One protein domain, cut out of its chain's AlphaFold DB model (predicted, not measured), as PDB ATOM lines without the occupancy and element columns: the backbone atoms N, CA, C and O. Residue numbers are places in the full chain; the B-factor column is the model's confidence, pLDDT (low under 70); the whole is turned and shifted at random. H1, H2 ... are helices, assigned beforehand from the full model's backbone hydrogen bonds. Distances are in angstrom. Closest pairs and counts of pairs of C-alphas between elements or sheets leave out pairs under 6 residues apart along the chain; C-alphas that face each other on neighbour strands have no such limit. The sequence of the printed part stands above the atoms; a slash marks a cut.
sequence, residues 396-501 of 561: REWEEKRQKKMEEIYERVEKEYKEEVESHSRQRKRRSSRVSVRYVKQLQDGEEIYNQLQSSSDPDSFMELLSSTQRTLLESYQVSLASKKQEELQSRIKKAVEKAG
ATOM      1  N   ARG A 396     220.777 271.120 195.220       90.50
ATOM      2  CA  ARG A 396     220.732 269.795 194.583       90.50
ATOM      3  C   ARG A 396     221.729 269.645 193.435       90.50
ATOM      4  O   ARG A 396     222.426 268.645 193.362       90.50
ATOM      5  N   GLU A 397     221.849 270.634 192.549       90.44
ATOM      6  CA  GLU A 397     222.845 270.591 191.470       90.44
ATOM      7  C   GLU A 397     224.289 270.554 191.993       90.44
ATOM      8  O   GLU A 397     225.161 269.956 191.359       90.44
ATOM      9  N   TRP A 398     224.574 271.229 193.109       88.12
ATOM     10  CA  TRP A 398     225.886 271.210 193.756       88.12
ATOM     11  C   TRP A 398     226.124 269.890 194.492       88.12
ATOM     12  O   TRP A 398     227.214 269.336 194.367       88.12
ATOM     13  N   GLU A 399     225.113 269.350 195.176       88.06
ATOM     14  CA  GLU A 399     225.132 268.022 195.794       88.06
ATOM     15  C   GLU A 399     225.370 266.937 194.744       88.06
ATOM     16  O   GLU A 399     226.308 266.168 194.893       88.06
ATOM     17  N   GLU A 400     224.634 266.932 193.627       92.38
ATOM     18  CA  GLU A 400     224.836 265.994 192.517       92.38
ATOM     19  C   GLU A 400     226.246 266.099 191.910       92.38
ATOM     20  O   GLU A 400     226.879 265.082 191.630       92.38
ATOM     21  N   LYS A 401     226.769 267.317 191.700       89.44
ATOM     22  CA  LYS A 401     228.139 267.528 191.186       89.44
ATOM     23  C   LYS A 401     229.197 267.071 192.191       89.44
ATOM     24  O   LYS A 401     230.218 266.514 191.793       89.44
ATOM     25  N   ARG A 402     228.967 267.309 193.485       87.75
ATOM     26  CA  ARG A 402     229.850 266.888 194.578       87.75
ATOM     27  C   ARG A 402     229.817 265.374 194.755       87.75
ATOM     28  O   ARG A 402     230.875 264.784 194.922       87.75
ATOM     29  N   GLN A 403     228.639 264.765 194.670       88.75
ATOM     30  CA  GLN A 403     228.435 263.324 194.751       88.75
ATOM     31  C   GLN A 403     229.104 262.612 193.574       88.75
ATOM     32  O   GLN A 403     229.895 261.716 193.823       88.75
ATOM     33  N   LYS A 404     228.910 263.062 192.327       91.38
ATOM     34  CA  LYS A 404     229.579 262.469 191.151       91.38
ATOM     35  C   LYS A 404     231.106 262.493 191.272       91.38
ATOM     36  O   LYS A 404     231.748 261.462 191.126       91.38
ATOM     37  N   LYS A 405     231.694 263.637 191.644       88.31
ATOM     38  CA  LYS A 405     233.146 263.723 191.896       88.31
ATOM     39  C   LYS A 405     233.603 262.860 193.073       88.31
ATOM     40  O   LYS A 405     234.706 262.327 193.056       88.31
ATOM     41  N   MET A 406     232.769 262.726 194.099       87.00
ATOM     42  CA  MET A 406     233.043 261.843 195.225       87.00
ATOM     43  C   MET A 406     233.027 260.370 194.779       87.00
ATOM     44  O   MET A 406     233.958 259.641 195.101       87.00
ATOM     45  N   GLU A 407     232.039 259.949 193.987       90.06
ATOM     46  CA  GLU A 407     231.940 258.616 193.369       90.06
ATOM     47  C   GLU A 407     233.159 258.316 192.475       90.06
ATOM     48  O   GLU A 407     233.765 257.257 192.620       90.06
ATOM     49  N   GLU A 408     233.609 259.275 191.655       89.81
ATOM     50  CA  GLU A 408     234.848 259.172 190.861       89.81
ATOM     51  C   GLU A 408     236.109 258.972 191.731       89.81
ATOM     52  O   GLU A 408     237.043 258.276 191.324       89.81
ATOM     53  N   ILE A 409     236.170 259.580 192.924       88.31
ATOM     54  CA  ILE A 409     237.264 259.374 193.890       88.31
ATOM     55  C   ILE A 409     237.145 257.988 194.545       88.31
ATOM     56  O   ILE A 409     238.152 257.286 194.655       88.31
ATOM     57  N   TYR A 410     235.937 257.570 194.942       87.69
ATOM     58  CA  TYR A 410     235.676 256.237 195.498       87.69
ATOM     59  C   TYR A 410     236.086 255.130 194.517       87.69
ATOM     60  O   TYR A 410     236.860 254.255 194.898       87.69
ATOM     61  N   GLU A 411     235.637 255.184 193.258       90.56
ATOM     62  CA  GLU A 411     235.950 254.174 192.236       90.56
ATOM     63  C   GLU A 411     237.459 254.100 191.951       90.56
ATOM     64  O   GLU A 411     238.032 253.013 191.857       90.56
ATOM     65  N   ARG A 412     238.136 255.254 191.887       89.19
ATOM     66  CA  ARG A 412     239.591 255.341 191.689       89.19
ATOM     67  C   ARG A 412     240.371 254.658 192.814       89.19
ATOM     68  O   ARG A 412     241.256 253.853 192.529       89.19
ATOM     69  N   VAL A 413     240.025 254.948 194.070       88.94
ATOM     70  CA  VAL A 413     240.684 254.360 195.250       88.94
ATOM     71  C   VAL A 413     240.334 252.877 195.404       88.94
ATOM     72  O   VAL A 413     241.201 252.073 195.743       88.94
ATOM     73  N   GLU A 414     239.091 252.477 195.119       87.81
ATOM     74  CA  GLU A 414     238.689 251.067 195.164       87.81
ATOM     75  C   GLU A 414     239.409 250.241 194.083       87.81
ATOM     76  O   GLU A 414     239.825 249.110 194.342       87.81
ATOM     77  N   LYS A 415     239.608 250.807 192.886       88.62
ATOM     78  CA  LYS A 415     240.369 250.172 191.807       88.62
ATOM     79  C   LYS A 415     241.851 250.021 192.155       88.62
ATOM     80  O   LYS A 415     242.373 248.918 192.020       88.62
ATOM     81  N   GLU A 416     242.499 251.077 192.649       86.75
ATOM     82  CA  GLU A 416     243.885 251.033 193.146       86.75
ATOM     83  C   GLU A 416     244.046 249.932 194.213       86.75
ATOM     84  O   GLU A 416     244.927 249.077 194.114       86.75
ATOM     85  N   TYR A 417     243.111 249.866 195.166       85.19
ATOM     86  CA  TYR A 417     243.098 248.841 196.209       85.19
ATOM     87  C   TYR A 417     242.898 247.415 195.665       85.19
ATOM     88  O   TYR A 417     243.590 246.482 196.081       85.19
ATOM     89  N   LYS A 418     241.975 247.220 194.713       84.38
ATOM     90  CA  LYS A 418     241.754 245.921 194.051       84.38
ATOM     91  C   LYS A 418     242.997 245.468 193.283       84.38
ATOM     92  O   LYS A 418     243.381 244.306 193.406       84.38
ATOM     93  N   GLU A 419     243.652 246.363 192.546       83.75
ATOM     94  CA  GLU A 419     244.875 246.057 191.793       83.75
ATOM     95  C   GLU A 419     246.047 245.681 192.721       83.75
ATOM     96  O   GLU A 419     246.734 244.685 192.465       83.75
ATOM     97  N   GLU A 420     246.223 246.380 193.849       78.69
ATOM     98  CA  GLU A 420     247.184 246.003 194.898       78.69
ATOM     99  C   GLU A 420     246.896 244.606 195.471       78.69
ATOM    100  O   GLU A 420     247.776 243.735 195.466       78.69
ATOM    101  N   VAL A 421     245.660 244.355 195.921       77.88
ATOM    102  CA  VAL A 421     245.249 243.066 196.505       77.88
ATOM    103  C   VAL A 421     245.407 241.927 195.494       77.88
ATOM    104  O   VAL A 421     245.928 240.859 195.839       77.88
ATOM    105  N   GLU A 422     245.033 242.144 194.232       74.25
ATOM    106  CA  GLU A 422     245.249 241.170 193.168       74.25
ATOM    107  C   GLU A 422     246.739 240.911 192.924       74.25
ATOM    108  O   GLU A 422     247.130 239.745 192.810       74.25
ATOM    109  N   SER A 423     247.587 241.943 192.897       67.94
ATOM    110  CA  SER A 423     249.035 241.790 192.693       67.94
ATOM    111  C   SER A 423     249.686 240.939 193.795       67.94
ATOM    112  O   SER A 423     250.417 239.983 193.499       67.94
ATOM    113  N   HIS A 424     249.324 241.183 195.058       67.06
ATOM    114  CA  HIS A 424     249.771 240.388 196.199       67.06
ATOM    115  C   HIS A 424     249.203 238.961 196.171       67.06
ATOM    116  O   HIS A 424     249.916 238.010 196.510       67.06
ATOM    117  N   SER A 425     247.965 238.763 195.704       65.31
ATOM    118  CA  SER A 425     247.392 237.419 195.518       65.31
ATOM    119  C   SER A 425     248.138 236.618 194.438       65.31
ATOM    120  O   SER A 425     248.448 235.441 194.637       65.31
ATOM    121  N   ARG A 426     248.520 237.264 193.323       64.75
ATOM    122  CA  ARG A 426     249.281 236.660 192.215       64.75
ATOM    123  C   ARG A 426     250.706 236.290 192.651       64.75
ATOM    124  O   ARG A 426     251.208 235.238 192.258       64.75
ATOM    125  N   GLN A 427     251.339 237.093 193.512       59.12
ATOM    126  CA  GLN A 427     252.615 236.739 194.151       59.12
ATOM    127  C   GLN A 427     252.485 235.564 195.134       59.12
ATOM    128  O   GLN A 427     253.344 234.681 195.131       59.12
ATOM    129  N   ARG A 428     251.417 235.511 195.943       57.25
ATOM    130  CA  ARG A 428     251.169 234.407 196.891       57.25
ATOM    131  C   ARG A 428     250.875 233.080 196.182       57.25
ATOM    132  O   ARG A 428     251.497 232.074 196.517       57.25
ATOM    133  N   LYS A 429     250.046 233.073 195.129       54.12
ATOM    134  CA  LYS A 429     249.736 231.865 194.331       54.12
ATOM    135  C   LYS A 429     250.959 231.242 193.641       54.12
ATOM    136  O   LYS A 429     250.990 230.032 193.438       54.12
ATOM    137  N   ARG A 430     252.010 232.022 193.354       54.16
ATOM    138  CA  ARG A 430     253.306 231.510 192.854       54.16
ATOM    139  C   ARG A 430     254.100 230.684 193.882       54.16
ATOM    140  O   ARG A 430     255.118 230.108 193.515       54.16
ATOM    141  N   ARG A 431     253.656 230.613 195.143       52.06
ATOM    142  CA  ARG A 431     254.263 229.824 196.231       52.06
ATOM    143  C   ARG A 431     253.332 228.715 196.750       52.06
ATOM    144  O   ARG A 431     253.354 228.407 197.936       52.06
ATOM    145  N   SER A 432     252.501 228.127 195.885       52.97
ATOM    146  CA  SER A 432     251.659 226.986 196.273       52.97
ATOM    147  C   SER A 432     252.525 225.760 196.597       52.97
ATOM    148  O   SER A 432     253.389 225.371 195.809       52.97
ATOM    149  N   SER A 433     252.297 225.158 197.763       57.91
ATOM    150  CA  SER A 433     252.928 223.911 198.198       57.91
ATOM    151  C   SER A 433     251.857 222.922 198.664       57.91
ATOM    152  O   SER A 433     250.776 223.309 199.110       57.91
ATOM    153  N   ARG A 434     252.125 221.619 198.527       55.25
ATOM    154  CA  ARG A 434     251.196 220.574 198.978       55.25
ATOM    155  C   ARG A 434     251.326 220.376 200.487       55.25
ATOM    156  O   ARG A 434     252.318 219.829 200.961       55.25
ATOM    157  N   VAL A 435     250.303 220.799 201.220       60.12
ATOM    158  CA  VAL A 435     250.212 220.684 202.681       60.12
ATOM    159  C   VAL A 435     249.743 219.280 203.082       60.12
ATOM    160  O   VAL A 435     248.862 218.706 202.444       60.12
ATOM    161  N   SER A 436     250.318 218.705 204.145       59.88
ATOM    162  CA  SER A 436     249.913 217.376 204.630       59.88
ATOM    163  C   SER A 436     248.691 217.436 205.559       59.88
ATOM    164  O   SER A 436     248.592 218.309 206.419       59.88
ATOM    165  N   VAL A 437     247.795 216.447 205.464       62.91
ATOM    166  CA  VAL A 437     246.550 216.369 206.263       62.91
ATOM    167  C   VAL A 437     246.802 216.358 207.782       62.91
ATOM    168  O   VAL A 437     245.968 216.822 208.557       62.91
ATOM    169  N   ARG A 438     247.966 215.864 208.237       63.16
ATOM    170  CA  ARG A 438     248.344 215.876 209.666       63.16
ATOM    171  C   ARG A 438     248.644 217.284 210.184       63.16
ATOM    172  O   ARG A 438     248.336 217.569 211.334       63.16
ATOM    173  N   TYR A 439     249.203 218.142 209.335       66.69
ATOM    174  CA  TYR A 439     249.565 219.519 209.670       66.69
ATOM    175  C   TYR A 439     248.323 220.419 209.782       66.69
ATOM    176  O   TYR A 439     248.218 221.200 210.720       66.69
ATOM    177  N   VAL A 440     247.314 220.227 208.919       68.75
ATOM    178  CA  VAL A 440     246.036 220.976 208.970       68.75
ATOM    179  C   VAL A 440     245.321 220.823 210.324       68.75
ATOM    180  O   VAL A 440     244.764 221.782 210.851       68.75
ATOM    181  N   LYS A 441     245.400 219.638 210.945       69.19
ATOM    182  CA  LYS A 441     244.816 219.367 212.274       69.19
ATOM    183  C   LYS A 441     245.604 219.961 213.452       69.19
ATOM    184  O   LYS A 441     245.130 219.879 214.581       69.19
ATOM    185  N   GLN A 442     246.795 220.510 213.212       76.88
ATOM    186  CA  GLN A 442     247.646 221.127 214.238       76.88
ATOM    187  C   GLN A 442     247.553 222.660 214.253       76.88
ATOM    188  O   GLN A 442     247.988 223.265 215.227       76.88
ATOM    189  N   LEU A 443     246.964 223.278 213.221       76.19
ATOM    190  CA  LEU A 443     246.758 224.726 213.149       76.19
ATOM    191  C   LEU A 443     245.729 225.176 214.195       76.19
ATOM    192  O   LEU A 443     244.603 224.667 214.218       76.19
ATOM    193  N   GLN A 444     246.110 226.123 215.053       77.56
ATOM    194  CA  GLN A 444     245.256 226.656 216.127       77.56
ATOM    195  C   GLN A 444     244.947 228.152 215.978       77.56
ATOM    196  O   GLN A 444     244.079 228.649 216.689       77.56
ATOM    197  N   ASP A 445     245.609 228.854 215.055       84.06
ATOM    198  CA  ASP A 445     245.416 230.285 214.821       84.06
ATOM    199  C   ASP A 445     244.666 230.574 213.507       84.06
ATOM    200  O   ASP A 445     244.884 229.927 212.479       84.06
ATOM    201  N   GLY A 446     243.773 231.566 213.536       79.94
ATOM    202  CA  GLY A 446     242.924 231.942 212.402       79.94
ATOM    203  C   GLY A 446     243.710 232.519 211.220       79.94
ATOM    204  O   GLY A 446     243.336 232.287 210.066       79.94
ATOM    205  N   GLU A 447     244.828 233.204 211.488       81.50
ATOM    206  CA  GLU A 447     245.702 233.752 210.447       81.50
ATOM    207  C   GLU A 447     246.448 232.652 209.682       81.50
ATOM    208  O   GLU A 447     246.489 232.670 208.446       81.50
ATOM    209  N   GLU A 448     246.993 231.657 210.383       80.56
ATOM    210  CA  GLU A 448     247.669 230.519 209.755       80.56
ATOM    211  C   GLU A 448     246.715 229.717 208.859       80.56
ATOM    212  O   GLU A 448     247.058 229.398 207.716       80.56
ATOM    213  N   ILE A 449     245.496 229.439 209.338       81.56
ATOM    214  CA  ILE A 449     244.481 228.695 208.575       81.56
ATOM    215  C   ILE A 449     244.071 229.487 207.321       81.56
ATOM    216  O   ILE A 449     244.004 228.913 206.232       81.56
ATOM    217  N   TYR A 450     243.863 230.806 207.429       81.56
ATOM    218  CA  TYR A 450     243.538 231.663 206.280       81.56
ATOM    219  C   TYR A 450     244.685 231.741 205.258       81.56
ATOM    220  O   TYR A 450     244.450 231.664 204.050       81.56
ATOM    221  N   ASN A 451     245.935 231.857 205.715       80.06
ATOM    222  CA  ASN A 451     247.101 231.882 204.832       80.06
ATOM    223  C   ASN A 451     247.280 230.549 204.081       80.06
ATOM    224  O   ASN A 451     247.555 230.566 202.880       80.06
ATOM    225  N   GLN A 452     247.057 229.408 204.747       77.31
ATOM    226  CA  GLN A 452     247.110 228.086 204.109       77.31
ATOM    227  C   GLN A 452     245.954 227.865 203.121       77.31
ATOM    228  O   GLN A 452     246.190 227.369 202.015       77.31
ATOM    229  N   LEU A 453     244.739 228.319 203.454       78.81
ATOM    230  CA  LEU A 453     243.581 228.319 202.551       78.81
ATOM    231  C   LEU A 453     243.892 229.080 201.247       78.81
ATOM    232  O   LEU A 453     243.641 228.564 200.160       78.81
ATOM    233  N   GLN A 454     244.524 230.257 201.340       74.00
ATOM    234  CA  GLN A 454     244.914 231.084 200.184       74.00
ATOM    235  C   GLN A 454     246.062 230.497 199.334       74.00
ATOM    236  O   GLN A 454     246.195 230.858 198.162       74.00
ATOM    237  N   SER A 455     246.901 229.617 199.894       72.06
ATOM    238  CA  SER A 455     247.974 228.920 199.158       72.06
ATOM    239  C   SER A 455     247.581 227.544 198.610       72.06
ATOM    240  O   SER A 455     248.299 226.996 197.762       72.06
ATOM    241  N   SER A 456     246.474 226.980 199.099       70.38
ATOM    242  CA  SER A 456     245.971 225.666 198.700       70.38
ATOM    243  C   SER A 456     245.580 225.628 197.215       70.38
ATOM    244  O   SER A 456     245.146 226.624 196.637       70.38
ATOM    245  N   SER A 457     245.765 224.470 196.575       66.81
ATOM    246  CA  SER A 457     245.359 224.263 195.175       66.81
ATOM    247  C   SER A 457     243.865 223.954 195.020       66.81
ATOM    248  O   SER A 457     243.345 224.061 193.915       66.81
ATOM    249  N   ASP A 458     243.203 223.562 196.111       74.19
ATOM    250  CA  ASP A 458     241.784 223.214 196.192       74.19
ATOM    251  C   ASP A 458     241.234 223.692 197.556       74.19
ATOM    252  O   ASP A 458     241.440 223.016 198.573       74.19
ATOM    253  N   PRO A 459     240.614 224.887 197.604       74.31
ATOM    254  CA  PRO A 459     240.103 225.475 198.842       74.31
ATOM    255  C   PRO A 459     238.914 224.715 199.439       74.31
ATOM    256  O   PRO A 459     238.796 224.655 200.663       74.31
ATOM    257  N   ASP A 460     238.058 224.120 198.607       74.94
ATOM    258  CA  ASP A 460     236.818 223.486 199.063       74.94
ATOM    259  C   ASP A 460     237.136 222.173 199.797       74.94
ATOM    260  O   ASP A 460     236.719 221.982 200.943       74.94
ATOM    261  N   SER A 461     238.024 221.345 199.229       73.94
ATOM    262  CA  SER A 461     238.565 220.162 199.919       73.94
ATOM    263  C   SER A 461     239.341 220.513 201.199       73.94
ATOM    264  O   SER A 461     239.364 219.728 202.150       73.94
ATOM    265  N   PHE A 462     239.989 221.685 201.268       74.19
ATOM    266  CA  PHE A 462     240.658 222.138 202.495       74.19
ATOM    267  C   PHE A 462     239.643 222.517 203.584       74.19
ATOM    268  O   PHE A 462     239.830 222.152 204.746       74.19
ATOM    269  N   MET A 463     238.546 223.188 203.220       75.38
ATOM    270  CA  MET A 463     237.474 223.567 204.147       75.38
ATOM    271  C   MET A 463     236.750 222.352 204.750       75.38
ATOM    272  O   MET A 463     236.386 222.382 205.932       75.38
ATOM    273  N   GLU A 464     236.592 221.259 203.995       77.44
ATOM    274  CA  GLU A 464     236.041 219.994 204.506       77.44
ATOM    275  C   GLU A 464     236.910 219.344 205.598       77.44
ATOM    276  O   GLU A 464     236.374 218.723 206.517       77.44
ATOM    277  N   LEU A 465     238.235 219.536 205.558       76.00
ATOM    278  CA  LEU A 465     239.190 218.935 206.502       76.00
ATOM    279  C   LEU A 465     239.310 219.669 207.855       76.00
ATOM    280  O   LEU A 465     239.930 219.127 208.777       76.00
ATOM    281  N   LEU A 466     238.743 220.874 207.985       80.38
ATOM    282  CA  LEU A 466     238.800 221.704 209.199       80.38
ATOM    283  C   LEU A 466     237.777 221.278 210.264       80.38
ATOM    284  O   LEU A 466     236.633 220.943 209.955       80.38
ATOM    285  N   SER A 467     238.160 221.374 211.543       82.62
ATOM    286  CA  SER A 467     237.228 221.198 212.666       82.62
ATOM    287  C   SER A 467     236.230 222.362 212.780       82.62
ATOM    288  O   SER A 467     236.461 223.462 212.279       82.62
ATOM    289  N   SER A 468     235.130 222.157 213.513       81.25
ATOM    290  CA  SER A 468     234.158 223.222 213.806       81.25
ATOM    291  C   SER A 468     234.782 224.423 214.527       81.25
ATOM    292  O   SER A 468     234.465 225.561 214.195       81.25
ATOM    293  N   THR A 469     235.718 224.189 215.454       83.62
ATOM    294  CA  THR A 469     236.441 225.256 216.163       83.62
ATOM    295  C   THR A 469     237.399 226.018 215.244       83.62
ATOM    296  O   THR A 469     237.438 227.247 215.283       83.62
ATOM    297  N   GLN A 470     238.115 225.315 214.359       83.25
ATOM    298  CA  GLN A 470     238.980 225.928 213.347       83.25
ATOM    299  C   GLN A 470     238.177 226.784 212.354       83.25
ATOM    300  O   GLN A 470     238.631 227.864 211.984       83.25
ATOM    301  N   ARG A 471     236.960 226.361 211.973       81.81
ATOM    302  CA  ARG A 471     236.054 227.161 211.128       81.81
ATOM    303  C   ARG A 471     235.613 228.457 211.815       81.81
ATOM    304  O   ARG A 471     235.750 229.513 211.212       81.81
ATOM    305  N   THR A 472     235.215 228.426 213.090       85.38
ATOM    306  CA  THR A 472     234.858 229.660 213.826       85.38
ATOM    307  C   THR A 472     236.042 230.625 214.028       85.38
ATOM    308  O   THR A 472     235.861 231.845 214.059       85.38
ATOM    309  N   LEU A 473     237.273 230.108 214.118       85.94
ATOM    310  CA  LEU A 473     238.489 230.931 214.173       85.94
ATOM    311  C   LEU A 473     238.828 231.541 212.803       85.94
ATOM    312  O   LEU A 473     239.196 232.711 212.729       85.94
ATOM    313  N   LEU A 474     238.630 230.790 211.715       86.25
ATOM    314  CA  LEU A 474     238.734 231.306 210.350       86.25
ATOM    315  C   LEU A 474     237.690 232.405 210.089       86.25
ATOM    316  O   LEU A 474     238.046 233.458 209.574       86.25
ATOM    317  N   GLU A 475     236.426 232.183 210.450       84.81
ATOM    318  CA  GLU A 475     235.326 233.141 210.260       84.81
ATOM    319  C   GLU A 475     235.564 234.438 211.045       84.81
ATOM    320  O   GLU A 475     235.478 235.527 210.479       84.81
ATOM    321  N   SER A 476     235.940 234.348 212.326       87.44
ATOM    322  CA  SER A 476     236.253 235.542 213.124       87.44
ATOM    323  C   SER A 476     237.484 236.291 212.593       87.44
ATOM    324  O   SER A 476     237.464 237.523 212.518       87.44
ATOM    325  N   TYR A 477     238.511 235.580 212.112       87.94
ATOM    326  CA  TYR A 477     239.649 236.204 211.436       87.94
ATOM    327  C   TYR A 477     239.253 236.858 210.101       87.94
ATOM    328  O   TYR A 477     239.659 237.993 209.848       87.94
ATOM    329  N   GLN A 478     238.411 236.218 209.282       86.94
ATOM    330  CA  GLN A 478     237.882 236.781 208.032       86.94
ATOM    331  C   GLN A 478     237.070 238.060 208.267       86.94
ATOM    332  O   GLN A 478     237.266 239.033 207.540       86.94
ATOM    333  N   VAL A 479     236.223 238.100 209.303       88.06
ATOM    334  CA  VAL A 479     235.497 239.315 209.716       88.06
ATOM    335  C   VAL A 479     236.474 240.400 210.180       88.06
ATOM    336  O   VAL A 479     236.361 241.548 209.753       88.06
ATOM    337  N   SER A 480     237.490 240.049 210.977       89.25
ATOM    338  CA  SER A 480     238.512 241.010 211.423       89.25
ATOM    339  C   SER A 480     239.341 241.578 210.259       89.25
ATOM    340  O   SER A 480     239.665 242.765 210.242       89.25
ATOM    341  N   LEU A 481     239.642 240.753 209.248       87.50
ATOM    342  CA  LEU A 481     240.282 241.183 208.010       87.50
ATOM    343  C   LEU A 481     239.351 242.068 207.183       87.50
ATOM    344  O   LEU A 481     239.824 243.044 206.614       87.50
ATOM    345  N   ALA A 482     238.057 241.753 207.095       86.81
ATOM    346  CA  ALA A 482     237.090 242.589 206.390       86.81
ATOM    347  C   ALA A 482     237.004 243.988 207.024       86.81
ATOM    348  O   ALA A 482     237.127 244.970 206.295       86.81
ATOM    349  N   SER A 483     236.925 244.075 208.360       88.31
ATOM    350  CA  SER A 483     236.962 245.350 209.097       88.31
ATOM    351  C   SER A 483     238.245 246.129 208.806       88.31
ATOM    352  O   SER A 483     238.180 247.242 208.295       88.31
ATOM    353  N   LYS A 484     239.422 245.509 208.985       89.56
ATOM    354  CA  LYS A 484     240.721 246.154 208.712       89.56
ATOM    355  C   LYS A 484     240.854 246.647 207.268       89.56
ATOM    356  O   LYS A 484     241.346 247.748 207.050       89.56
ATOM    357  N   LYS A 485     240.402 245.865 206.280       86.12
ATOM    358  CA  LYS A 485     240.391 246.272 204.861       86.12
ATOM    359  C   LYS A 485     239.446 247.453 204.621       86.12
ATOM    360  O   LYS A 485     239.789 248.363 203.876       86.12
ATOM    361  N   GLN A 486     238.271 247.448 205.251       85.06
ATOM    362  CA  GLN A 486     237.284 248.524 205.144       85.06
ATOM    363  C   GLN A 486     237.773 249.817 205.816       85.06
ATOM    364  O   GLN A 486     237.642 250.887 205.228       85.06
ATOM    365  N   GLU A 487     238.394 249.725 206.993       89.88
ATOM    366  CA  GLU A 487     239.052 250.837 207.692       89.88
ATOM    367  C   GLU A 487     240.219 251.408 206.872       89.88
ATOM    368  O   GLU A 487     240.330 252.624 206.703       89.88
ATOM    369  N   GLU A 488     241.068 250.545 206.303       89.50
ATOM    370  CA  GLU A 488     242.167 250.964 205.434       89.50
ATOM    371  C   GLU A 488     241.634 251.703 204.200       89.50
ATOM    372  O   GLU A 488     242.076 252.821 203.919       89.50
ATOM    373  N   LEU A 489     240.639 251.127 203.514       87.69
ATOM    374  CA  LEU A 489     239.979 251.720 202.355       87.69
ATOM    375  C   LEU A 489     239.357 253.080 202.709       87.69
ATOM    376  O   LEU A 489     239.645 254.068 202.036       87.69
ATOM    377  N   GLN A 490     238.596 253.176 203.806       87.25
ATOM    378  CA  GLN A 490     238.046 254.443 204.311       87.25
ATOM    379  C   GLN A 490     239.143 255.473 204.615       87.25
ATOM    380  O   GLN A 490     238.985 256.652 204.292       87.25
ATOM    381  N   SER A 491     240.284 255.052 205.172       89.88
ATOM    382  CA  SER A 491     241.418 255.947 205.429       89.88
ATOM    383  C   SER A 491     242.074 256.454 204.137       89.88
ATOM    384  O   SER A 491     242.478 257.619 204.069       89.88
ATOM    385  N   ARG A 492     242.155 255.611 203.095       86.38
ATOM    386  CA  ARG A 492     242.657 255.982 201.762       86.38
ATOM    387  C   ARG A 492     241.693 256.941 201.070       86.38
ATOM    388  O   ARG A 492     242.144 257.966 200.571       86.38
ATOM    389  N   ILE A 493     240.385 256.677 201.132       87.75
ATOM    390  CA  ILE A 493     239.332 257.580 200.644       87.75
ATOM    391  C   ILE A 493     239.438 258.941 201.334       87.75
ATOM    392  O   ILE A 493     239.499 259.955 200.649       87.75
ATOM    393  N   LYS A 494     239.536 258.989 202.670       87.56
ATOM    394  CA  LYS A 494     239.670 260.254 203.409       87.56
ATOM    395  C   LYS A 494     240.895 261.055 202.950       87.56
ATOM    396  O   LYS A 494     240.761 262.230 202.627       87.56
ATOM    397  N   LYS A 495     242.060 260.408 202.821       88.25
ATOM    398  CA  LYS A 495     243.289 261.033 202.291       88.25
ATOM    399  C   LYS A 495     243.147 261.478 200.830       88.25
ATOM    400  O   LYS A 495     243.720 262.493 200.447       88.25
ATOM    401  N   ALA A 496     242.420 260.727 200.004       85.56
ATOM    402  CA  ALA A 496     242.159 261.084 198.612       85.56
ATOM    403  C   ALA A 496     241.213 262.289 198.506       85.56
ATOM    404  O   ALA A 496     241.473 263.180 197.711       85.56
ATOM    405  N   VAL A 497     240.185 262.364 199.357       85.19
ATOM    406  CA  VAL A 497     239.264 263.506 199.485       85.19
ATOM    407  C   VAL A 497     239.980 264.756 200.003       85.19
ATOM    408  O   VAL A 497     239.734 265.841 199.490       85.19
ATOM    409  N   GLU A 498     240.893 264.616 200.967       82.50
ATOM    410  CA  GLU A 498     241.736 265.719 201.454       82.50
ATOM    411  C   GLU A 498     242.663 266.254 200.346       82.50
ATOM    412  O   GLU A 498     242.744 267.465 200.151       82.50
ATOM    413  N   LYS A 499     243.301 265.371 199.562       82.06
ATOM    414  CA  LYS A 499     244.110 265.755 198.387       82.06
ATOM    415  C   LYS A 499     243.273 266.367 197.259       82.06
ATOM    416  O   LYS A 499     243.700 267.327 196.635       82.06
ATOM    417  N   ALA A 500     242.084 265.823 197.014       76.25
ATOM    418  CA  ALA A 500     241.128 266.296 196.016       76.25
ATOM    419  C   ALA A 500     240.262 267.467 196.521       76.25
ATOM    420  O   ALA A 500     239.250 267.795 195.902       76.25
ATOM    421  N   GLY A 501     240.644 268.125 197.625       69.19
ATOM    422  CA  GLY A 501     239.931 269.286 198.163       69.19
ATOM    423  C   GLY A 501     239.799 270.437 197.157       69.19
ATOM    424  O   GLY A 501     238.781 271.124 197.161       69.19
TER     425      GLY A 501
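This is residues 396 to 501 of the 561 residues of an uncharacterized protein of Amphimedon queenslandica (UniProt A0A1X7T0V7). Two long helices, H1 and H5, make a long V: they cross near one end and spread apart toward the other, where the shorter H3 spans the gap between them and leaves the space between the arms open. The small helices H2 and H4 lie beyond H3 at the wide end, and residues 396 to 404 of H1 stick out past the crossing. The printed part has 106 residues with five named helices, H1 to H5 in order along the chain, and no named strand; the class is all helix. It is only just loose, close to extended, with a radius of gyration of the C-alphas of 19.0 A, and it spans 62 by 28 by 20 A.

Start with H1, residues 396 to 429, and look for H5, residues 468 to 499: the two touch through residues 406 to 417 and 489 to 497 alone, at a steep tilt of 49 degrees, opposite ways. Their closest C-alphas are those of Val 413 and Ile 493, 6.4 A apart. Farther along H1, at its last residues, 428 to 429 alone touch H3, residues 446 to 455. These two touch only at their ends, about perpendicular at 76 degrees, the closest C-alphas being those of Lys 429 and Ser 455, 5.9 A apart. H2, residues 437 to 440, is close to H3 but not clearly touching it: the closest C-alphas, of Val 440 and Ile 449, are 7.9 A apart. H3 is the hub, touching three helices. It touches residues 470 to 478 of H5 about perpendicular, at 82 degrees, with the C-alphas of Gly 446 and Leu 474 closest at 4.7 A. H4, residues 459 to 464, only just touches H3, with 3 pairs of C-alphas within 8 A and only at the corner by their link; the closest C-alphas, of Leu 453 and Pro 459, are 5.8 A apart. H4 and H1 are apart. In H1, H3, H4 and H5 every O i to N i+4 pair is within hydrogen-bond range; H2 is too short for such a pair.

Find C-alpha 396 at (220.732, 269.795, 194.583); from there H1 runs 47.7 A to C-alpha 429 at (249.736, 231.865, 194.331). Next come H2, 5.4 A long, H3, 14.5 A, and H4, 8.9 A. H5 then runs 46.3 A from C-alpha 468 to C-alpha 499 at (244.110, 265.755, 198.387).

The C-alphas farthest apart, of Glu 397 and Arg 438, are 63.0 A from each other. The printed part has no cut and no long link. Its mean pLDDT is 79.5; look for values under 70 at residues 423 to 441, 457 and 501 of this model.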